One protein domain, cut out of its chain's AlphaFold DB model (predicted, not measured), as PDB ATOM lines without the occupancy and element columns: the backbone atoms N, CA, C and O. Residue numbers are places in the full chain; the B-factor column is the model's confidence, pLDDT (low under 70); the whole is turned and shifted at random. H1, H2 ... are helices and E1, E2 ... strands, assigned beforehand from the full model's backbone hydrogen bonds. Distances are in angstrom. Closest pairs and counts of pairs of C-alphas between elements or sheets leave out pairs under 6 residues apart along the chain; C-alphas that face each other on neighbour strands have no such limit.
ATOM      1  N   ALA A  11      29.571  52.722  -5.513       76.56
ATOM      2  CA  ALA A  11      28.181  53.149  -5.615       76.56
ATOM      3  C   ALA A  11      27.849  53.776  -6.982       76.56
ATOM      4  O   ALA A  11      26.750  53.553  -7.497       76.56
ATOM      5  N   ASP A  12      28.789  54.512  -7.569       80.94
ATOM      6  CA  ASP A  12      28.655  55.163  -8.870       80.94
ATOM      7  C   ASP A  12      28.710  54.123  -9.990       80.94
ATOM      8  O   ASP A  12      27.806  54.101 -10.825       80.94
ATOM      9  N   VAL A  13      29.641  53.161  -9.920       79.12
ATOM     10  CA  VAL A  13      29.707  52.017 -10.852       79.12
ATOM     11  C   VAL A  13      28.410  51.202 -10.817       79.12
ATOM     12  O   VAL A  13      27.795  50.924 -11.848       79.12
ATOM     13  N   ALA A  14      27.923  50.859  -9.618       79.38
ATOM     14  CA  ALA A  14      26.670  50.117  -9.481       79.38
ATOM     15  C   ALA A  14      25.458  50.903 -10.006       79.38
ATOM     16  O   ALA A  14      24.513  50.308 -10.530       79.38
ATOM     17  N   THR A  15      25.466  52.229  -9.863       81.75
ATOM     18  CA  THR A  15      24.407  53.098 -10.388       81.75
ATOM     19  C   THR A  15      24.476  53.194 -11.910       81.75
ATOM     20  O   THR A  15      23.438  53.073 -12.562       81.75
ATOM     21  N   ALA A  16      25.674  53.345 -12.480       80.06
ATOM     22  CA  ALA A  16      25.908  53.349 -13.919       80.06
ATOM     23  C   ALA A  16      25.381  52.057 -14.553       80.06
ATOM     24  O   ALA A  16      24.488  52.112 -15.399       80.06
ATOM     25  N   LEU A  17      25.795  50.895 -14.040       80.12
ATOM     26  CA  LEU A  17      25.351  49.593 -14.543       80.12
ATOM     27  C   LEU A  17      23.833  49.396 -14.490       80.12
ATOM     28  O   LEU A  17      23.234  48.908 -15.446       80.12
ATOM     29  N   ARG A  18      23.168  49.818 -13.407       77.75
ATOM     30  CA  ARG A  18      21.697  49.723 -13.297       77.75
ATOM     31  C   ARG A  18      20.961  50.590 -14.320       77.75
ATOM     32  O   ARG A  18      19.833  50.264 -14.696       77.75
ATOM     33  N   ASN A  19      21.571  51.689 -14.756       70.75
ATOM     34  CA  ASN A  19      20.991  52.596 -15.744       70.75
ATOM     35  C   ASN A  19      21.231  52.127 -17.185       70.75
ATOM     36  O   ASN A  19      20.505  52.538 -18.097       70.75
ATOM     37  N   ILE A  20      22.186  51.223 -17.400       67.25
ATOM     38  CA  ILE A  20      22.489  50.672 -18.714       67.25
ATOM     39  C   ILE A  20      21.599  49.450 -18.974       67.25
ATOM     40  O   ILE A  20      21.980  48.293 -18.845       67.25
ATOM     41  N   LYS A  21      20.366  49.715 -19.418       55.16
ATOM     42  CA  LYS A  21      19.465  48.682 -19.968       55.16
ATOM     43  C   LYS A  21      19.887  48.175 -21.362       55.16
ATOM     44  O   LYS A  21      19.145  47.406 -21.966       55.16
ATOM     45  N   ARG A  22      21.018  48.642 -21.911       55.50
ATOM     46  CA  ARG A  22      21.363  48.529 -23.342       55.50
ATOM     47  C   ARG A  22      22.176  47.295 -23.745       55.50
ATOM     48  O   ARG A  22      22.130  46.961 -24.920       55.50
ATOM     49  N   HIS A  23      22.815  46.578 -22.823       70.56
ATOM     50  CA  HIS A  23      23.663  45.424 -23.177       70.56
ATOM     51  C   HIS A  23      23.008  44.074 -22.884       70.56
ATOM     52  O   HIS A  23      23.699  43.102 -22.587       70.56
ATOM     53  N   THR A  24      21.669  44.000 -22.925       85.12
ATOM     54  CA  THR A  24      21.021  42.685 -22.886       85.12
ATOM     55  C   THR A  24      21.102  42.046 -24.263       85.12
ATOM     56  O   THR A  24      20.435  42.498 -25.193       85.12
ATOM     57  N   VAL A  25      21.920  41.008 -24.367       85.31
ATOM     58  CA  VAL A  25      22.212  40.281 -25.606       85.31
ATOM     59  C   VAL A  25      21.899  38.803 -25.413       85.31
ATOM     60  O   VAL A  25      21.629  38.350 -24.298       85.31
ATOM     61  N   GLY A  26      21.913  38.035 -26.487       79.75
ATOM     62  CA  GLY A  26      21.717  36.599 -26.424       79.75
ATOM     63  C   GLY A  26      21.656  35.988 -27.810       79.75
ATOM     64  O   GLY A  26      22.092  36.579 -28.795       79.75
ATOM     65  N   TYR A  27      21.051  34.811 -27.865       67.44
ATOM     66  CA  TYR A  27      20.785  34.092 -29.098       67.44
ATOM     67  C   TYR A  27      19.275  33.998 -29.356       67.44
ATOM     68  O   TYR A  27      18.458  34.006 -28.432       67.44
ATOM     69  N   GLY A  28      18.902  33.902 -30.633       63.25
ATOM     70  CA  GLY A  28      17.511  33.767 -31.077       63.25
ATOM     71  C   GLY A  28      16.795  35.093 -31.363       63.25
ATOM     72  O   GLY A  28      17.395  36.159 -31.422       63.25
ATOM     73  N   GLU A  29      15.480  35.028 -31.593       63.75
ATOM     74  CA  GLU A  29      14.690  36.172 -32.085       63.75
ATOM     75  C   GLU A  29      14.373  37.229 -31.009       63.75
ATOM     76  O   GLU A  29      13.990  38.352 -31.337       63.75
ATOM     77  N   ARG A  30      14.503  36.883 -29.719       74.88
ATOM     78  CA  ARG A  30      14.064  37.737 -28.599       74.88
ATOM     79  C   ARG A  30      15.120  38.738 -28.129       74.88
ATOM     80  O   ARG A  30      14.753  39.833 -27.705       74.88
ATOM     81  N   TYR A  31      16.396  38.364 -28.186       79.31
ATOM     82  CA  TYR A  31      17.525  39.205 -27.791       79.31
ATOM     83  C   TYR A  31      18.547  39.238 -28.930       79.31
ATOM     84  O   TYR A  31      18.840  38.185 -29.490       79.31
ATOM     85  N   PRO A  32      19.074  40.419 -29.298       82.06
ATOM     86  CA  PRO A  32      20.063  40.517 -30.362       82.06
ATOM     87  C   PRO A  32      21.375  39.832 -29.962       82.06
ATOM     88  O   PRO A  32      21.711  39.758 -28.778       82.06
ATOM     89  N   GLN A  33      22.133  39.398 -30.969       82.94
ATOM     90  CA  GLN A  33      23.526  38.984 -30.800       82.94
ATOM     91  C   GLN A  33      24.376  40.154 -30.265       82.94
ATOM     92  O   GLN A  33      24.009  41.314 -30.489       82.94
ATOM     93  N   PRO A  34      25.482  39.878 -29.552       84.25
ATOM     94  CA  PRO A  34      26.385  40.923 -29.091       84.25
ATOM     95  C   PRO A  34      26.991  41.699 -30.267       84.25
ATOM     96  O   PRO A  34      27.349  41.121 -31.289       84.25
ATOM     97  N   ASP A  35      27.109  43.018 -30.106       84.94
ATOM     98  CA  ASP A  35      27.784  43.923 -31.050       84.94
ATOM     99  C   ASP A  35      29.275  44.046 -30.693       84.94
ATOM    100  O   ASP A  35      29.804  45.128 -30.456       84.94
ATOM    101  N   THR A  36      29.931  42.899 -30.530       86.19
ATOM    102  CA  THR A  36      31.363  42.772 -30.243       86.19
ATOM    103  C   THR A  36      31.864  41.446 -30.804       86.19
ATOM    104  O   THR A  36      31.094  40.492 -30.939       86.19
ATOM    105  N   ASP A  37      33.145  41.385 -31.149       87.06
ATOM    106  CA  ASP A  37      33.829  40.154 -31.523       87.06
ATOM    107  C   ASP A  37      34.491  39.448 -30.332       87.06
ATOM    108  O   ASP A  37      34.848  38.289 -30.469       87.06
ATOM    109  N   HIS A  38      34.566  40.064 -29.149       89.19
ATOM    110  CA  HIS A  38      35.280  39.533 -27.978       89.19
ATOM    111  C   HIS A  38      34.719  38.213 -27.439       89.19
ATOM    112  O   HIS A  38      35.447  37.385 -26.888       89.19
ATOM    113  N   PHE A  39      33.417  37.983 -27.594       87.31
ATOM    114  CA  PHE A  39      32.782  36.743 -27.176       87.31
ATOM    115  C   PHE A  39      31.649  36.349 -28.118       87.31
ATOM    116  O   PHE A  39      31.039  37.173 -28.796       87.31
ATOM    117  N   VAL A  40      31.348  35.058 -28.128       84.88
ATOM    118  CA  VAL A  40      30.285  34.458 -28.928       84.88
ATOM    119  C   VAL A  40      29.213  33.932 -27.990       84.88
ATOM    120  O   VAL A  40      29.533  33.364 -26.943       84.88
ATOM    121  N   THR A  41      27.943  34.099 -28.372       81.56
ATOM    122  CA  THR A  41      26.834  33.400 -27.717       81.56
ATOM    123  C   THR A  41      26.328  32.255 -28.588       81.56
ATOM    124  O   THR A  41      26.128  32.426 -29.791       81.56
ATOM    125  N   GLU A  42      26.126  31.084 -27.994       75.19
ATOM    126  CA  GLU A  42      25.706  29.871 -28.695       75.19
ATOM    127  C   GLU A  42      24.368  29.354 -28.163       75.19
ATOM    128  O   GLU A  42      24.127  29.316 -26.955       75.19
ATOM    129  N   ASP A  43      23.520  28.883 -29.080       67.38
ATOM    130  CA  ASP A  43      22.282  28.172 -28.757       67.38
ATOM    131  C   ASP A  43      22.594  26.720 -28.376       67.38
ATOM    132  O   ASP A  43      22.418  25.779 -29.156       67.38
ATOM    133  N   THR A  44      23.130  26.531 -27.172       57.47
ATOM    134  CA  THR A  44      23.324  25.197 -26.614       57.47
ATOM    135  C   THR A  44      22.398  25.011 -25.419       57.47
ATOM    136  O   THR A  44      22.662  25.447 -24.303       57.47
ATOM    137  N   ASN A  45      21.314  24.260 -25.633       52.84
ATOM    138  CA  ASN A  45      20.360  23.818 -24.600       52.84
ATOM    139  C   ASN A  45      20.992  23.045 -23.416       52.84
ATOM    140  O   ASN A  45      20.268  22.573 -22.539       52.84
ATOM    141  N   ALA A  46      22.316  22.866 -23.392       46.91
ATOM    142  CA  ALA A  46      23.032  22.068 -22.409       46.91
ATOM    143  C   ALA A  46      24.136  22.835 -21.658       46.91
ATOM    144  O   ALA A  46      24.230  22.646 -20.451       46.91
ATOM    145  N   ASN A  47      24.935  23.705 -22.295       48.69
ATOM    146  CA  ASN A  47      26.239  24.098 -21.734       48.69
ATOM    147  C   ASN A  47      26.597  25.571 -21.990       48.69
ATOM    148  O   ASN A  47      27.355  25.884 -22.899       48.69
ATOM    149  N   GLY A  48      26.099  26.469 -21.142       56.28
ATOM    150  CA  GLY A  48      26.770  27.751 -20.883       56.28
ATOM    151  C   GLY A  48      26.679  28.850 -21.943       56.28
ATOM    152  O   GLY A  48      26.702  30.005 -21.541       56.28
ATOM    153  N   GLY A  49      26.510  28.531 -23.228       69.94
ATOM    154  CA  GLY A  49      26.120  29.436 -24.316       69.94
ATOM    155  C   GLY A  49      26.935  30.722 -24.495       69.94
ATOM    156  O   GLY A  49      26.460  31.596 -25.210       69.94
ATOM    157  N   VAL A  50      28.095  30.885 -23.847       80.94
ATOM    158  CA  VAL A  50      28.943  32.087 -23.908       80.94
ATOM    159  C   VAL A  50      30.410  31.687 -23.798       80.94
ATOM    160  O   VAL A  50      30.810  31.086 -22.800       80.94
ATOM    161  N   HIS A  51      31.213  32.063 -24.792       83.44
ATOM    162  CA  HIS A  51      32.646  31.765 -24.842       83.44
ATOM    163  C   HIS A  51      33.422  32.975 -25.361       83.44
ATOM    164  O   HIS A  51      32.956  33.654 -26.274       83.44
ATOM    165  N   HIS A  52      34.612  33.227 -24.812       86.81
ATOM    166  CA  HIS A  52      35.516  34.231 -25.373       86.81
ATOM    167  C   HIS A  52      35.977  33.779 -26.762       86.81
ATOM    168  O   HIS A  52      36.110  32.578 -27.016       86.81
ATOM    169  N   GLN A  53      36.204  34.727 -27.668       83.88
ATOM    170  CA  GLN A  53      36.577  34.422 -29.049       83.88
ATOM    171  C   GLN A  53      37.910  33.674 -29.125       83.88
ATOM    172  O   GLN A  53      38.051  32.724 -29.897       83.88
ATOM    173  N   ASN A  54      38.851  34.051 -28.257       78.25
ATOM    174  CA  ASN A  54      40.085  33.309 -28.039       78.25
ATOM    175  C   ASN A  54      39.878  32.335 -26.873       78.25
ATOM    176  O   ASN A  54      39.872  32.735 -25.710       78.25
ATOM    177  N   GLN A  55      39.696  31.052 -27.184       69.19
ATOM    178  CA  GLN A  55      39.493  29.968 -26.209       69.19
ATOM    179  C   GLN A  55      40.826  29.388 -25.699       69.19
ATOM    180  O   GLN A  55      40.943  28.186 -25.464       69.19
ATOM    181  N   SER A  56      41.863  30.222 -25.601       75.38
ATOM    182  CA  SER A  56      43.226  29.775 -25.294       75.38
ATOM    183  C   SER A  56      43.322  29.184 -23.887       75.38
ATOM    184  O   SER A  56      43.928  28.130 -23.707       75.38
ATOM    185  N   ASN A  57      42.681  29.829 -22.909       83.19
ATOM    186  CA  ASN A  57      42.590  29.363 -21.532       83.19
ATOM    187  C   ASN A  57      41.177  29.568 -20.985       83.19
ATOM    188  O   ASN A  57      40.527  30.569 -21.282       83.19
ATOM    189  N   GLU A  58      40.732  28.647 -20.131       87.38
ATOM    190  CA  GLU A  58      39.449  28.737 -19.441       87.38
ATOM    191  C   GLU A  58      39.567  28.230 -18.004       87.38
ATOM    192  O   GLU A  58      40.176  27.190 -17.742       87.38
ATOM    193  N   TYR A  59      38.916  28.929 -17.082       88.81
ATOM    194  CA  TYR A  59      38.849  28.572 -15.673       88.81
ATOM    195  C   TYR A  59      37.437  28.780 -15.134       88.81
ATOM    196  O   TYR A  59      36.732  29.716 -15.513       88.81
ATOM    197  N   GLY A  60      37.030  27.918 -14.207       87.81
ATOM    198  CA  GLY A  60      35.758  28.027 -13.504       87.81
ATOM    199  C   GLY A  60      35.943  27.992 -11.995       87.81
ATOM    200  O   GLY A  60      36.793  27.263 -11.490       87.81
ATOM    201  N   TYR A  61      35.108  28.743 -11.287       87.81
ATOM    202  CA  TYR A  61      34.924  28.670  -9.846       87.81
ATOM    203  C   TYR A  61      33.443  28.475  -9.535       87.81
ATOM    204  O   TYR A  61      32.571  29.187 -10.042       87.81
ATOM    205  N   ASP A  62      33.165  27.545  -8.635       82.12
ATOM    206  CA  ASP A  62      31.847  27.367  -8.046       82.12
ATOM    207  C   ASP A  62      31.661  28.337  -6.867       82.12
ATOM    208  O   ASP A  62      32.634  28.884  -6.342       82.12
ATOM    209  N   LEU A  63      30.409  28.534  -6.427       80.00
ATOM    210  CA  LEU A  63      29.990  29.279  -5.219       80.00
ATOM    211  C   LEU A  63      31.014  30.307  -4.698       80.00
ATOM    212  O   LEU A  63      31.596  30.162  -3.620       80.00
ATOM    213  N   THR A  64      31.230  31.347  -5.495       84.06
ATOM    214  CA  THR A  64      32.221  32.391  -5.274       84.06
ATOM    215  C   THR A  64      31.572  33.693  -4.812       84.06
ATOM    216  O   THR A  64      30.504  34.109  -5.279       84.06
ATOM    217  N   SER A  65      32.231  34.343  -3.857       90.88
ATOM    218  CA  SER A  65      31.888  35.668  -3.353       90.88
ATOM    219  C   SER A  65      33.162  36.451  -3.060       90.88
ATOM    220  O   SER A  65      34.165  35.896  -2.615       90.88
ATOM    221  N   PHE A  66      33.082  37.757  -3.278       93.62
ATOM    222  CA  PHE A  66      34.124  38.745  -3.023       93.62
ATOM    223  C   PHE A  66      33.877  39.521  -1.719       93.62
ATOM    224  O   PHE A  66      34.533  40.524  -1.451       93.62
ATOM    225  N   GLY A  67      32.926  39.070  -0.898       91.44
ATOM    226  CA  GLY A  67      32.463  39.729   0.318       91.44
ATOM    227  C   GLY A  67      31.053  40.285   0.143       91.44
ATOM    228  O   GLY A  67      30.285  39.796  -0.684       91.44
ATOM    229  N   SER A  68      30.712  41.312   0.923       90.69
ATOM    230  CA  SER A  68      29.390  41.938   0.891       90.69
ATOM    231  C   SER A  68      29.450  43.460   0.746       90.69
ATOM    232  O   SER A  68      30.423  44.122   1.133       90.69
ATOM    233  N   GLY A  69      28.387  44.027   0.171       89.75
ATOM    234  CA  GLY A  69      28.200  45.472   0.043       89.75
ATOM    235  C   GLY A  69      29.329  46.152  -0.737       89.75
ATOM    236  O   GLY A  69      29.935  45.567  -1.631       89.75
ATOM    237  N   ARG A  70      29.648  47.400  -0.369       90.31
ATOM    238  CA  ARG A  70      30.670  48.211  -1.061       90.31
ATOM    239  C   ARG A  70      32.048  47.551  -1.107       90.31
ATOM    240  O   ARG A  70      32.746  47.714  -2.100       90.31
ATOM    241  N   GLN A  71      32.450  46.833  -0.056       92.06
ATOM    242  CA  GLN A  71      33.751  46.160  -0.055       92.06
ATOM    243  C   GLN A  71      33.764  44.986  -1.038       92.06
ATOM    244  O   GLN A  71      34.741  44.827  -1.761       92.06
ATOM    245  N   GLY A  72      32.667  44.225  -1.111       92.94
ATOM    246  CA  GLY A  72      32.503  43.170  -2.108       92.94
ATOM    247  C   GLY A  72      32.584  43.696  -3.540       92.94
ATOM    248  O   GLY A  72      33.275  43.110  -4.368       92.94
ATOM    249  N   VAL A  73      31.964  44.851  -3.807       94.00
ATOM    250  CA  VAL A  73      32.085  45.524  -5.110       94.00
ATOM    251  C   VAL A  73      33.533  45.925  -5.401       94.00
ATOM    252  O   VAL A  73      34.022  45.622  -6.479       94.00
ATOM    253  N   ARG A  74      34.246  46.552  -4.451       94.06
ATOM    254  CA  ARG A  74      35.664  46.937  -4.638       94.06
ATOM    255  C   ARG A  74      36.548  45.744  -4.967       94.06
ATOM    256  O   ARG A  74      37.376  45.829  -5.862       94.06
ATOM    257  N   ASN A  75      36.358  44.650  -4.240       95.50
ATOM    258  CA  ASN A  75      37.110  43.422  -4.445       95.50
ATOM    259  C   ASN A  75      36.858  42.842  -5.843       95.50
ATOM    260  O   ASN A  75      37.798  42.389  -6.479       95.50
ATOM    261  N   PHE A  76      35.617  42.888  -6.338       96.56
ATOM    262  CA  PHE A  76      35.315  42.431  -7.693       96.56
ATOM    263  C   PHE A  76      35.818  43.392  -8.779       96.56
ATOM    264  O   PHE A  76      36.331  42.940  -9.792       96.56
ATOM    265  N   VAL A  77      35.744  44.709  -8.570       95.94
ATOM    266  CA  VAL A  77      36.328  45.685  -9.507       95.94
ATOM    267  C   VAL A  77      37.842  45.492  -9.626       95.94
ATOM    268  O   VAL A  77      38.357  45.554 -10.730       95.94
ATOM    269  N   ALA A  78      38.543  45.159  -8.537       95.94
ATOM    270  CA  ALA A  78      39.969  44.816  -8.597       95.94
ATOM    271  C   ALA A  78      40.254  43.556  -9.441       95.94
ATOM    272  O   ALA A  78      41.306  43.460 -10.063       95.94
ATOM    273  N   VAL A  79      39.316  42.601  -9.489       96.88
ATOM    274  CA  VAL A  79      39.409  41.434 -10.384       96.88
ATOM    275  C   VAL A  79      39.257  41.845 -11.847       96.88
ATOM    276  O   VAL A  79      39.987  41.337 -12.691       96.88
ATOM    277  N   LEU A  80      38.332  42.758 -12.152       97.06
ATOM    278  CA  LEU A  80      38.158  43.279 -13.510       97.06
ATOM    279  C   LEU A  80      39.374  44.109 -13.955       97.06
ATOM    280  O   LEU A  80      39.873  43.908 -15.059       97.06
ATOM    281  N   ASP A  81      39.905  44.954 -13.070       96.00
ATOM    282  CA  ASP A  81      41.094  45.784 -13.313       96.00
ATOM    283  C   ASP A  81      42.334  44.935 -13.646       96.00
ATOM    284  O   ASP A  81      43.075  45.256 -14.573       96.00
ATOM    285  N   ALA A  82      42.509  43.785 -12.982       96.62
ATOM    286  CA  ALA A  82      43.581  42.834 -13.300       96.62
ATOM    287  C   ALA A  82      43.510  42.298 -14.744       96.62
ATOM    288  O   ALA A  82      44.535  41.980 -15.337       96.62
ATOM    289  N   GLY A  83      42.306  42.232 -15.321       94.75
ATOM    290  CA  GLY A  83      42.061  41.854 -16.714       94.75
ATOM    291  C   GLY A  83      41.964  43.024 -17.692       94.75
ATOM    292  O   GLY A  83      41.614  42.805 -18.853       94.75
ATOM    293  N   ASN A  84      42.210  44.258 -17.234       95.75
ATOM    294  CA  ASN A  84      41.937  45.487 -17.981       95.75
ATOM    295  C   ASN A  84      40.486  45.549 -18.514       95.75
ATOM    296  O   ASN A  84      40.250  45.978 -19.643       95.75
ATOM    297  N   LEU A  85      39.528  45.057 -17.723       94.94
ATOM    298  CA  LEU A  85      38.100  45.075 -18.038       94.94
ATOM    299  C   LEU A  85      37.443  46.280 -17.367       94.94
ATOM    300  O   LEU A  85      37.445  46.388 -16.137       94.94
ATOM    301  N   ASP A  86      36.838  47.158 -18.160       94.00
ATOM    302  CA  ASP A  86      36.065  48.269 -17.627       94.00
ATOM    303  C   ASP A  86      34.757  47.748 -16.997       94.00
ATOM    304  O   ASP A  86      33.975  47.043 -17.648       94.00
ATOM    305  N   PRO A  87      34.457  48.080 -15.728       92.06
ATOM    306  CA  PRO A  87      33.266  47.572 -15.057       92.06
ATOM    307  C   PRO A  87      31.936  47.970 -15.705       92.06
ATOM    308  O   PRO A  87      30.926  47.325 -15.406       92.06
ATOM    309  N   VAL A  88      31.914  49.033 -16.513       90.38
ATOM    310  CA  VAL A  88      30.725  49.648 -17.107       90.38
ATOM    311  C   VAL A  88      30.680  49.426 -18.617       90.38
ATOM    312  O   VAL A  88      29.648  48.975 -19.115       90.38
ATOM    313  N   ASP A  89      31.765  49.731 -19.323       89.69
ATOM    314  CA  ASP A  89      31.806  49.746 -20.787       89.69
ATOM    315  C   ASP A  89      31.973  48.342 -21.390       89.69
ATOM    316  O   ASP A  89      31.382  48.053 -22.431       89.69
ATOM    317  N   ASP A  90      32.662  47.432 -20.694       93.06
ATOM    318  CA  ASP A  90      32.857  46.047 -21.154       93.06
ATOM    319  C   ASP A  90      31.728  45.104 -20.701       93.06
ATOM    320  O   ASP A  90      31.801  43.887 -20.894       93.06
ATOM    321  N   TYR A  91      30.676  45.639 -20.074       92.75
ATOM    322  CA  TYR A  91      29.616  44.859 -19.441       92.75
ATOM    323  C   TYR A  91      28.482  44.451 -20.391       92.75
ATOM    324  O   TYR A  91      27.832  45.273 -21.039       92.75
ATOM    325  N   TYR A  92      28.114  43.172 -20.322       90.88
ATOM    326  CA  TYR A  92      26.973  42.577 -21.005       90.88
ATOM    327  C   TYR A  92      26.110  41.750 -20.052       90.88
ATOM    328  O   TYR A  92      26.575  41.072 -19.135       90.88
ATOM    329  N   ARG A  93      24.806  41.757 -20.318       88.81
ATOM    330  CA  ARG A  93      23.822  40.902 -19.656       88.81
ATOM    331  C   ARG A  93      23.343  39.875 -20.666       88.81
ATOM    332  O   ARG A  93      22.552  40.192 -21.548       88.81
ATOM    333  N   VAL A  94      23.821  38.645 -20.560       85.94
ATOM    334  CA  VAL A  94      23.587  37.641 -21.601       85.94
ATOM    335  C   VAL A  94      22.441  36.725 -21.208       85.94
ATOM    336  O   VAL A  94      22.463  36.111 -20.141       85.94
ATOM    337  N   PHE A  95      21.418  36.652 -22.055       81.88
ATOM    338  CA  PHE A  95      20.292  35.741 -21.889       81.88
ATOM    339  C   PHE A  95      20.746  34.288 -22.053       81.88
ATOM    340  O   PHE A  95      21.427  33.948 -23.018       81.88
ATOM    341  N   ARG A  96      20.319  33.428 -21.125       73.94
ATOM    342  CA  ARG A  96      20.576  31.985 -21.156       73.94
ATOM    343  C   ARG A  96      19.254  31.233 -21.305       73.94
ATOM    344  O   ARG A  96      18.472  31.196 -20.346       73.94
ATOM    345  N   ASP A  97      19.013  30.600 -22.457       65.94
ATOM    346  CA  ASP A  97      17.933  29.614 -22.570       65.94
ATOM    347  C   ASP A  97      18.401  28.302 -21.931       65.94
ATOM    348  O   ASP A  97      19.431  27.729 -22.272       65.94
ATOM    349  N   MET A  98      17.643  27.826 -20.951       60.50
ATOM    350  CA  MET A  98      17.947  26.583 -20.239       60.50
ATOM    351  C   MET A  98      17.317  25.360 -20.924       60.50
ATOM    352  O   MET A  98      17.144  24.329 -20.269       60.50
ATOM    353  N   GLY A  99      16.890  25.488 -22.184       52.81
ATOM    354  CA  GLY A  99      16.359  24.395 -22.997       52.81
ATOM    355  C   GLY A  99      15.114  23.729 -22.419       52.81
ATOM    356  O   GLY A  99      14.867  22.549 -22.667       52.81
ATOM    357  N   ARG A 107      10.615  33.141 -16.834       59.50
ATOM    358  CA  ARG A 107      11.331  34.183 -16.121       59.50
ATOM    359  C   ARG A 107      12.752  34.189 -16.659       59.50
ATOM    360  O   ARG A 107      13.486  33.225 -16.442       59.50
ATOM    361  N   ASP A 108      13.089  35.248 -17.386       65.38
ATOM    362  CA  ASP A 108      14.376  35.382 -18.056       65.38
ATOM    363  C   ASP A 108      15.536  35.151 -17.083       65.38
ATOM    364  O   ASP A 108      15.549  35.683 -15.967       65.38
ATOM    365  N   ARG A 109      16.495  34.332 -17.521       77.88
ATOM    366  CA  ARG A 109      17.730  34.074 -16.793       77.88
ATOM    367  C   ARG A 109      18.884  34.699 -17.539       77.88
ATOM    368  O   ARG A 109      18.981  34.556 -18.756       77.88
ATOM    369  N   PHE A 110      19.746  35.365 -16.790       82.88
ATOM    370  CA  PHE A 110      20.886  36.066 -17.350       82.88
ATOM    371  C   PHE A 110      22.158  35.663 -16.635       82.88
ATOM    372  O   PHE A 110      22.142  35.401 -15.434       82.88
ATOM    373  N   VAL A 111      23.249  35.638 -17.385       87.69
ATOM    374  CA  VAL A 111      24.596  35.727 -16.832       87.69
ATOM    375  C   VAL A 111      25.134  37.130 -17.078       87.69
ATOM    376  O   VAL A 111      24.638  37.870 -17.932       87.69
ATOM    377  N   PHE A 112      26.133  37.502 -16.296       90.88
ATOM    378  CA  PHE A 112      26.741  38.823 -16.317       90.88
ATOM    379  C   PHE A 112      28.166  38.681 -16.813       90.88
ATOM    380  O   PHE A 112      28.938  37.933 -16.222       90.88
ATOM    381  N   VAL A 113      28.475  39.344 -17.915       92.62
ATOM    382  CA  VAL A 113      29.719  39.171 -18.659       92.62
ATOM    383  C   VAL A 113      30.452  40.500 -18.691       92.62
ATOM    384  O   VAL A 113      29.826  41.530 -18.912       92.62
ATOM    385  N   TRP A 114      31.761  40.463 -18.489       94.69
ATOM    386  CA  TRP A 114      32.686  41.539 -18.818       94.69
ATOM    387  C   TRP A 114      33.683  40.978 -19.819       94.69
ATOM    388  O   TRP A 114      34.271  39.937 -19.527       94.69
ATOM    389  N   ALA A 115      33.828  41.590 -20.991       94.00
ATOM    390  CA  ALA A 115      34.689  41.052 -22.042       94.00
ATOM    391  C   ALA A 115      35.363  42.147 -22.874       94.00
ATOM    392  O   ALA A 115      34.698  43.080 -23.317       94.00
ATOM    393  N   ASN A 116      36.654  41.958 -23.143       94.31
ATOM    394  CA  ASN A 116      37.465  42.739 -24.076       94.31
ATOM    395  C   ASN A 116      38.249  41.784 -25.003       94.31
ATOM    396  O   ASN A 116      38.000  40.582 -25.002       94.31
ATOM    397  N   GLU A 117      39.200  42.290 -25.791       92.56
ATOM    398  CA  GLU A 117      39.995  41.463 -26.718       92.56
ATOM    399  C   GLU A 117      40.877  40.396 -26.042       92.56
ATOM    400  O   GLU A 117      41.257  39.415 -26.683       92.56
ATOM    401  N   GLY A 118      41.248  40.600 -24.776       92.56
ATOM    402  CA  GLY A 118      42.213  39.764 -24.065       92.56
ATOM    403  C   GLY A 118      41.580  38.784 -23.085       92.56
ATOM    404  O   GLY A 118      42.140  37.709 -22.858       92.56
ATOM    405  N   ALA A 119      40.440  39.136 -22.491       94.62
ATOM    406  CA  ALA A 119      39.805  38.325 -21.467       94.62
ATOM    407  C   ALA A 119      38.286  38.504 -21.385       94.62
ATOM    408  O   ALA A 119      37.705  39.513 -21.778       94.62
ATOM    409  N   MET A 120      37.652  37.511 -20.768       94.06
ATOM    410  CA  MET A 120      36.249  37.506 -20.391       94.06
ATOM    411  C   MET A 120      36.088  37.005 -18.957       94.06
ATOM    412  O   MET A 120      36.618  35.955 -18.597       94.06
ATOM    413  N   VAL A 121      35.272  37.703 -18.168       94.50
ATOM    414  CA  VAL A 121      34.779  37.262 -16.859       94.50
ATOM    415  C   VAL A 121      33.267  37.105 -16.925       94.50
ATOM    416  O   VAL A 121      32.549  38.034 -17.279       94.50
ATOM    417  N   VAL A 122      32.762  35.935 -16.543       92.38
ATOM    418  CA  VAL A 122      31.330  35.620 -16.524       92.38
ATOM    419  C   VAL A 122      30.906  35.262 -15.110       92.38
ATOM    420  O   VAL A 122      31.546  34.451 -14.452       92.38
ATOM    421  N   CYS A 123      29.804  35.830 -14.639       91.69
ATOM    422  CA  CYS A 123      29.235  35.556 -13.328       91.69
ATOM    423  C   CYS A 123      27.775  35.119 -13.444       91.69
ATOM    424  O   CYS A 123      27.019  35.626 -14.274       91.69
ATOM    425  N   SER A 124      27.341  34.217 -12.559       87.62
ATOM    426  CA  SER A 124      25.909  33.934 -12.411       87.62
ATOM    427  C   SER A 124      25.181  35.158 -11.886       87.62
ATOM    428  O   SER A 124      24.217  35.602 -12.485       87.62
ATOM    429  N   ASN A 125      25.643  35.725 -10.779       90.44
ATOM    430  CA  ASN A 125      25.048  36.924 -10.210       90.44
ATOM    431  C   ASN A 125      25.998  38.105 -10.391       90.44
ATOM    432  O   ASN A 125      27.209  37.919 -10.378       90.44
ATOM    433  N   ASN A 126      25.462  39.311 -10.540       92.56
ATOM    434  CA  ASN A 126      26.249  40.519 -10.722       92.56
ATOM    435  C   ASN A 126      26.803  40.985  -9.361       92.56
ATOM    436  O   ASN A 126      26.025  41.481  -8.534       92.56
ATOM    437  N   PRO A 127      28.123  40.892  -9.107       93.50
ATOM    438  CA  PRO A 127      28.688  41.274  -7.814       93.50
ATOM    439  C   PRO A 127      28.655  42.790  -7.591       93.50
ATOM    440  O   PRO A 127      28.669  43.239  -6.448       93.50
ATOM    441  N   ILE A 128      28.577  43.592  -8.656       93.44
ATOM    442  CA  ILE A 128      28.559  45.055  -8.575       93.44
ATOM    443  C   ILE A 128      27.160  45.555  -8.213       93.44
ATOM    444  O   ILE A 128      26.989  46.358  -7.294       93.44
ATOM    445  N   THR A 129      26.131  45.077  -8.910       90.88
ATOM    446  CA  THR A 129      24.757  45.572  -8.732       90.88
ATOM    447  C   THR A 129      23.961  44.782  -7.695       90.88
ATOM    448  O   THR A 129      22.983  45.319  -7.161       90.88
ATOM    449  N   GLY A 130      24.374  43.546  -7.396       89.25
ATOM    450  CA  GLY A 130      23.620  42.576  -6.601       89.25
ATOM    451  C   GLY A 130      22.513  41.862  -7.387       89.25
ATOM    452  O   GLY A 130      21.758  41.095  -6.797       89.25
ATOM    453  N   GLU A 131      22.382  42.098  -8.697       89.06
ATOM    454  CA  GLU A 131      21.376  41.423  -9.524       89.06
ATOM    455  C   GLU A 131      21.655  39.915  -9.595       89.06
ATOM    456  O   GLU A 131      22.787  39.485  -9.810       89.06
ATOM    457  N   ALA A 132      20.627  39.094  -9.399       84.62
ATOM    458  CA  ALA A 132      20.744  37.645  -9.490       84.62
ATOM    459  C   ALA A 132      20.413  37.129 -10.896       84.62
ATOM    460  O   ALA A 132      19.660  37.765 -11.633       84.62
ATOM    461  N   ASN A 133      20.876  35.919 -11.223       78.12
ATOM    462  CA  ASN A 133      20.591  35.264 -12.511       78.12
ATOM    463  C   ASN A 133      19.111  34.916 -12.755       78.12
ATOM    464  O   ASN A 133      18.776  34.322 -13.779       78.12
ATOM    465  N   GLY A 134      18.222  35.224 -11.811       71.56
ATOM    466  CA  GLY A 134      16.797  34.987 -11.931       71.56
ATOM    467  C   GLY A 134      16.004  35.545 -10.743       71.56
ATOM    468  O   GLY A 134      16.534  35.742  -9.652       71.56
ATOM    469  N   PRO A 135      14.693  35.753 -10.910       61.50
ATOM    470  CA  PRO A 135      13.870  36.547  -9.988       61.50
ATOM    471  C   PRO A 135      13.488  35.870  -8.664       61.50
ATOM    472  O   PRO A 135      12.780  36.474  -7.867       61.50
ATOM    473  N   ASN A 136      13.904  34.625  -8.426       59.56
ATOM    474  CA  ASN A 136      13.694  33.927  -7.147       59.56
ATOM    475  C   ASN A 136      15.013  33.675  -6.404       59.56
ATOM    476  O   ASN A 136      15.055  32.860  -5.484       59.56
ATOM    477  N   ILE A 137      16.095  34.316  -6.839       67.75
ATOM    478  CA  ILE A 137      17.406  34.192  -6.219       67.75
ATOM    479  C   ILE A 137      17.714  35.541  -5.590       67.75
ATOM    480  O   ILE A 137      17.778  36.559  -6.271       67.75
ATOM    481  N   ASN A 138      17.854  35.543  -4.268       64.56
ATOM    482  CA  ASN A 138      18.350  36.708  -3.557       64.56
ATOM    483  C   ASN A 138      19.869  36.693  -3.682       64.56
ATOM    484  O   ASN A 138      20.504  35.704  -3.316       64.56
ATOM    485  N   ASN A 139      20.436  37.774  -4.202       76.06
ATOM    486  CA  ASN A 139      21.872  37.978  -4.208       76.06
ATOM    487  C   ASN A 139      22.189  39.363  -3.647       76.06
ATOM    488  O   ASN A 139      21.393  40.297  -3.758       76.06
ATOM    489  N   GLU A 140      23.344  39.476  -3.005       86.38
ATOM    490  CA  GLU A 140      23.849  40.726  -2.454       86.38
ATOM    491  C   GLU A 140      25.043  41.203  -3.285       86.38
ATOM    492  O   GLU A 140      25.701  40.414  -3.968       86.38
ATOM    493  N   GLN A 141      25.349  42.499  -3.216       91.38
ATOM    494  CA  GLN A 141      26.602  43.015  -3.771       91.38
ATOM    495  C   GLN A 141      27.794  42.237  -3.198       91.38
ATOM    496  O   GLN A 141      27.849  42.008  -1.992       91.38
ATOM    497  N   GLY A 142      28.733  41.857  -4.060       89.75
ATOM    498  CA  GLY A 142      29.869  40.985  -3.767       89.75
ATOM    499  C   GLY A 142      29.589  39.487  -3.945       89.75
ATOM    500  O   GLY A 142      30.533  38.699  -3.983       89.75
ATOM    501  N   GLY A 143      28.334  39.056  -4.098       90.94
ATOM    502  CA  GLY A 143      27.998  37.671  -4.433       90.94
ATOM    503  C   GLY A 143      28.070  37.423  -5.940       90.94
ATOM    504  O   GLY A 143      27.349  38.078  -6.688       90.94
ATOM    505  N   ALA A 144      28.896  36.470  -6.386       89.88
ATOM    506  CA  ALA A 144      29.056  36.147  -7.811       89.88
ATOM    507  C   ALA A 144      28.374  34.830  -8.218       89.88
ATOM    508  O   ALA A 144      27.948  34.663  -9.362       89.88
ATOM    509  N   GLY A 145      28.208  33.897  -7.275       88.25
ATOM    510  CA  GLY A 145      27.711  32.558  -7.591       88.25
ATOM    511  C   GLY A 145      28.784  31.785  -8.352       88.25
ATOM    512  O   GLY A 145      29.891  31.647  -7.849       88.25
ATOM    513  N   TYR A 146      28.490  31.279  -9.544       88.25
ATOM    514  CA  TYR A 146      29.543  30.722 -10.400       88.25
ATOM    515  C   TYR A 146      30.314  31.844 -11.088       88.25
ATOM    516  O   TYR A 146      29.686  32.801 -11.548       88.25
ATOM    517  N   VAL A 147      31.636  31.700 -11.175       90.94
ATOM    518  CA  VAL A 147      32.534  32.601 -11.907       90.94
ATOM    519  C   VAL A 147      33.269  31.801 -12.972       90.94
ATOM    520  O   VAL A 147      33.768  30.712 -12.704       90.94
ATOM    521  N   GLY A 148      33.332  32.342 -14.176       90.88
ATOM    522  CA  GLY A 148      34.090  31.817 -15.295       90.88
ATOM    523  C   GLY A 148      35.070  32.864 -15.799       90.88
ATOM    524  O   GLY A 148      34.716  34.037 -15.849       90.88
ATOM    525  N   VAL A 149      36.278  32.447 -16.163       92.75
ATOM    526  CA  VAL A 149      37.304  33.306 -16.764       92.75
ATOM    527  C   VAL A 149      37.811  32.646 -18.037       92.75
ATOM    528  O   VAL A 149      38.039  31.437 -18.045       92.75
ATOM    529  N   ALA A 150      37.970  33.421 -19.102       92.12
ATOM    530  CA  ALA A 150      38.405  32.935 -20.405       92.12
ATOM    531  C   ALA A 150      39.281  33.966 -21.112       92.12
ATOM    532  O   ALA A 150      39.118  35.155 -20.857       92.12
ATOM    533  N   GLY A 151      40.137  33.528 -22.032       90.69
ATOM    534  CA  GLY A 151      40.909  34.426 -22.894       90.69
ATOM    535  C   GLY A 151      42.376  34.052 -23.014       90.69
ATOM    536  O   GLY A 151      42.751  32.882 -22.882       90.69
ATOM    537  N   ASP A 152      43.200  35.061 -23.270       90.06
ATOM    538  CA  ASP A 152      44.630  34.917 -23.507       90.06
ATOM    539  C   ASP A 152      45.468  35.206 -22.255       90.06
ATOM    540  O   ASP A 152      45.116  35.982 -21.364       90.06
ATOM    541  N   THR A 153      46.638  34.575 -22.196       86.81
ATOM    542  CA  THR A 153      47.698  34.914 -21.239       86.81
ATOM    543  C   THR A 153      48.385  36.219 -21.686       86.81
ATOM    544  O   THR A 153      48.658  36.366 -22.882       86.81
ATOM    545  N   PRO A 154      48.734  37.152 -20.777       91.50
ATOM    546  CA  PRO A 154      48.706  37.023 -19.313       91.50
ATOM    547  C   PRO A 154      47.385  37.402 -18.634       91.50
ATOM    548  O   PRO A 154      47.212  37.058 -17.472       91.50
ATOM    549  N   ALA A 155      46.439  38.031 -19.338       92.88
ATOM    550  CA  ALA A 155      45.236  38.603 -18.728       92.88
ATOM    551  C   ALA A 155      44.420  37.583 -17.911       92.88
ATOM    552  O   ALA A 155      43.975  37.885 -16.806       92.88
ATOM    553  N   VAL A 156      44.263  36.352 -18.412       92.56
ATOM    554  CA  VAL A 156      43.587  35.282 -17.658       92.56
ATOM    555  C   VAL A 156      44.317  34.954 -16.355       92.56
ATOM    556  O   VAL A 156      43.664  34.832 -15.322       92.56
ATOM    557  N   ASP A 157      45.643  34.832 -16.375       94.00
ATOM    558  CA  ASP A 157      46.421  34.477 -15.181       94.00
ATOM    559  C   ASP A 157      46.314  35.573 -14.111       94.00
ATOM    560  O   ASP A 157      46.099  35.268 -12.936       94.00
ATOM    561  N   ASP A 158      46.357  36.838 -14.534       96.25
ATOM    562  CA  ASP A 158      46.240  38.001 -13.654       96.25
ATOM    563  C   ASP A 158      44.845  38.077 -12.999       96.25
ATOM    564  O   ASP A 158      44.724  38.275 -11.786       96.25
ATOM    565  N   ILE A 159      43.773  37.832 -13.765       95.81
ATOM    566  CA  ILE A 159      42.399  37.753 -13.232       95.81
ATOM    567  C   ILE A 159      42.283  36.623 -12.206       95.81
ATOM    568  O   ILE A 159      41.657  36.781 -11.155       95.81
ATOM    569  N   ILE A 160      42.862  35.465 -12.504       94.19
ATOM    570  CA  ILE A 160      42.807  34.283 -11.644       94.19
ATOM    571  C   ILE A 160      43.539  34.523 -10.324       94.19
ATOM    572  O   ILE A 160      43.001  34.204  -9.258       94.19
ATOM    573  N   GLU A 161      44.721  35.137 -10.375       95.00
ATOM    574  CA  GLU A 161      45.445  35.563  -9.180       95.00
ATOM    575  C   GLU A 161      44.621  36.573  -8.368       95.00
ATOM    576  O   GLU A 161      44.470  36.413  -7.152       95.00
ATOM    577  N   ALA A 162      43.987  37.545  -9.030       96.25
ATOM    578  CA  ALA A 162      43.124  38.520  -8.372       96.25
ATOM    579  C   ALA A 162      41.892  37.867  -7.713       96.25
ATOM    580  O   ALA A 162      41.535  38.226  -6.587       96.25
ATOM    581  N   ILE A 163      41.256  36.871  -8.345       94.44
ATOM    582  CA  ILE A 163      40.156  36.101  -7.734       94.44
ATOM    583  C   ILE A 163      40.654  35.354  -6.497       94.44
ATOM    584  O   ILE A 163      39.994  35.357  -5.451       94.44
ATOM    585  N   ASP A 164      41.825  34.728  -6.578       93.00
ATOM    586  CA  ASP A 164      42.398  34.002  -5.451       93.00
ATOM    587  C   ASP A 164      42.781  34.948  -4.302       93.00
ATOM    588  O   ASP A 164      42.601  34.590  -3.133       93.00
ATOM    589  N   GLN A 165      43.201  36.174  -4.597       94.69
ATOM    590  CA  GLN A 165      43.513  37.189  -3.596       94.69
ATOM    591  C   GLN A 165      42.261  37.819  -2.963       94.69
ATOM    592  O   GLN A 165      42.207  38.000  -1.743       94.69
ATOM    593  N   HIS A 166      41.254  38.161  -3.769       94.44
ATOM    594  CA  HIS A 166      40.115  38.986  -3.353       94.44
ATOM    595  C   HIS A 166      38.830  38.196  -3.061       94.44
ATOM    596  O   HIS A 166      37.918  38.714  -2.411       94.44
ATOM    597  N   GLY A 167      38.746  36.939  -3.497       90.75
ATOM    598  CA  GLY A 167      37.631  36.043  -3.208       90.75
ATOM    599  C   GLY A 167      37.596  35.628  -1.734       90.75
ATOM    600  O   GLY A 167      38.503  34.949  -1.241       90.75
ATOM    601  N   THR A 168      36.515  35.983  -1.036       87.50
ATOM    602  CA  THR A 168      36.264  35.603   0.366       87.50
ATOM    603  C   THR A 168      35.724  34.186   0.492       87.50
ATOM    604  O   THR A 168      35.937  33.510   1.495       87.50
ATOM    605  N   THR A 169      35.007  33.720  -0.526       83.38
ATOM    606  CA  THR A 169      34.614  32.321  -0.681       83.38
ATOM    607  C   THR A 169      34.916  31.938  -2.112       83.38
ATOM    608  O   THR A 169      34.528  32.657  -3.025       83.38
ATOM    609  N   LYS A 170      35.638  30.836  -2.290       80.56
ATOM    610  CA  LYS A 170      35.967  30.250  -3.586       80.56
ATOM    611  C   LYS A 170      35.999  28.742  -3.414       80.56
ATOM    612  O   LYS A 170      36.599  28.237  -2.463       80.56
ATOM    613  N   SER A 171      35.309  28.025  -4.285       80.38
ATOM    614  CA  SER A 171      35.242  26.565  -4.250       80.38
ATOM    615  C   SER A 171      35.273  26.020  -5.670       80.38
ATOM    616  O   SER A 171      34.968  26.746  -6.609       80.38
ATOM    617  N   GLY A 172      35.687  24.764  -5.836       76.69
ATOM    618  CA  GLY A 172      35.590  24.092  -7.133       76.69
ATOM    619  C   GLY A 172      36.387  24.746  -8.267       76.69
ATOM    620  O   GLY A 172      35.936  24.687  -9.407       76.69
ATOM    621  N   ARG A 173      37.551  25.363  -7.978       86.38
ATOM    622  CA  ARG A 173      38.437  25.874  -9.039       86.38
ATOM    623  C   ARG A 173      38.778  24.730  -9.995       86.38
ATOM    624  O   ARG A 173      39.281  23.695  -9.554       86.38
ATOM    625  N   ARG A 174      38.517  24.928 -11.284       85.56
ATOM    626  CA  ARG A 174      38.767  23.945 -12.343       85.56
ATOM    627  C   ARG A 174      39.328  24.607 -13.594       85.56
ATOM    628  O   ARG A 174      38.972  25.743 -13.897       85.56
ATOM    629  N   GLU A 175      40.194  23.876 -14.284       84.75
ATOM    630  CA  GLU A 175      40.693  24.213 -15.620       84.75
ATOM    631  C   GLU A 175      39.751  23.659 -16.686       84.75
ATOM    632  O   GLU A 175      39.290  22.517 -16.589       84.75
ATOM    633  N   GLY A 176      39.485  24.474 -17.702       72.00
ATOM    634  CA  GLY A 176      38.504  24.200 -18.739       72.00
ATOM    635  C   GLY A 176      37.063  24.387 -18.266       72.00
ATOM    636  O   GLY A 176      36.755  24.347 -17.070       72.00
TER     637      GLY A 176
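Overview. This is residues 11 to 99 and 107 to 176 of the 180 residues of an uncharacterized protein of Halorubrum sp. AJ67 (UniProt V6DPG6). One twisted sheet of six strands makes a slab, with helices H2 and H3 side by side over one face and the small hairpin of E1 and E2 packed on the opposite face by His 52, near E6 and E7. H1 lies off the sheet, near the first turn of H2, and residues 24 to 25 of the link after it pair with E4 at the sheet's edge. The printed part has 159 residues with three named helices and eight named strands, in the order H1 E1 E2 E3 H2 E4 E5 E6 E7 H3 E8; the large sheet runs E4 E5 E6 E7 E3 E8, antiparallel throughout. The class is mixed, helices and strands, and the whole is compact, with a radius of gyration of the C-alphas of 14.1 A and spans of 40 by 33 by 27 A.

Arrangement. H1, residues 11 to 19, is close to but not clearly touching H2, residues 69 to 82; their closest C-alphas, of Ala 11 and Arg 70, are 7.2 A apart. E1, residues 39 to 41, and E2, residues 50 to 52, form an antiparallel hairpin, with N 40 and O 51 at 2.8 A. In the large sheet E3, residues 57 to 65, is the antiparallel neighbour of E7, residues 143 to 151, with N 59 and O 149 at 2.8 A, and of E8, residues 169 to 175, with N 60 and O 174 at 2.9 A. E4, residues 91 to 95, is an edge strand beside E5, residues 110 to 115, with N 92 and O 113 at 2.8 A. E5, E6, residues 119 to 123, and E7 form a meander, each strand the antiparallel neighbour of the one before; N 114 and O 121 are 2.8 A apart, and N 122 and O 148 also 2.8 A. H3, residues 155 to 166, is on the sheet over E7 and E3 at a height of 8.6 A. H2 is on the same face, over E7, at a height of 9.1 A. H2 and H3 touch at a shallow tilt of 27 degrees, opposite ways, the C-alphas of Val 79 and Ala 162 closest at 5.1 A. E7, H3 and E8 form a split strand-helix-strand unit, two strands running the same way with E3 between them, and its crossover is right-handed. In H1, H2 and H3 every O i to N i+4 pair is within hydrogen-bond range.

Along the chain. H1 begins at C-alpha 11, (28.181, 53.149, -5.615). E3 is 22.0 A long and bends by 76 degrees at residue 62; H2 is 20.5 A long. E7, 22.8 A long, bends by 68 degrees at residue 146, and H3 is 16.2 A long. E8 is 18.1 A long and ends at C-alpha 175, (40.693, 24.213, -15.620).

Size, cuts and confidence. The two C-alphas farthest apart, of Glu 29 and Gln 165, are 40.5 A apart. Residues 100 to 106 are not printed, and C-alphas 99 and 107 are 13.0 A apart across the cut. The links H1 to E1 and E6 to E7 are long, 19 residues each. The mean pLDDT of the printed part is 83.9, with 23 residues under 70, among them residues 43 to 49 and 135 to 138.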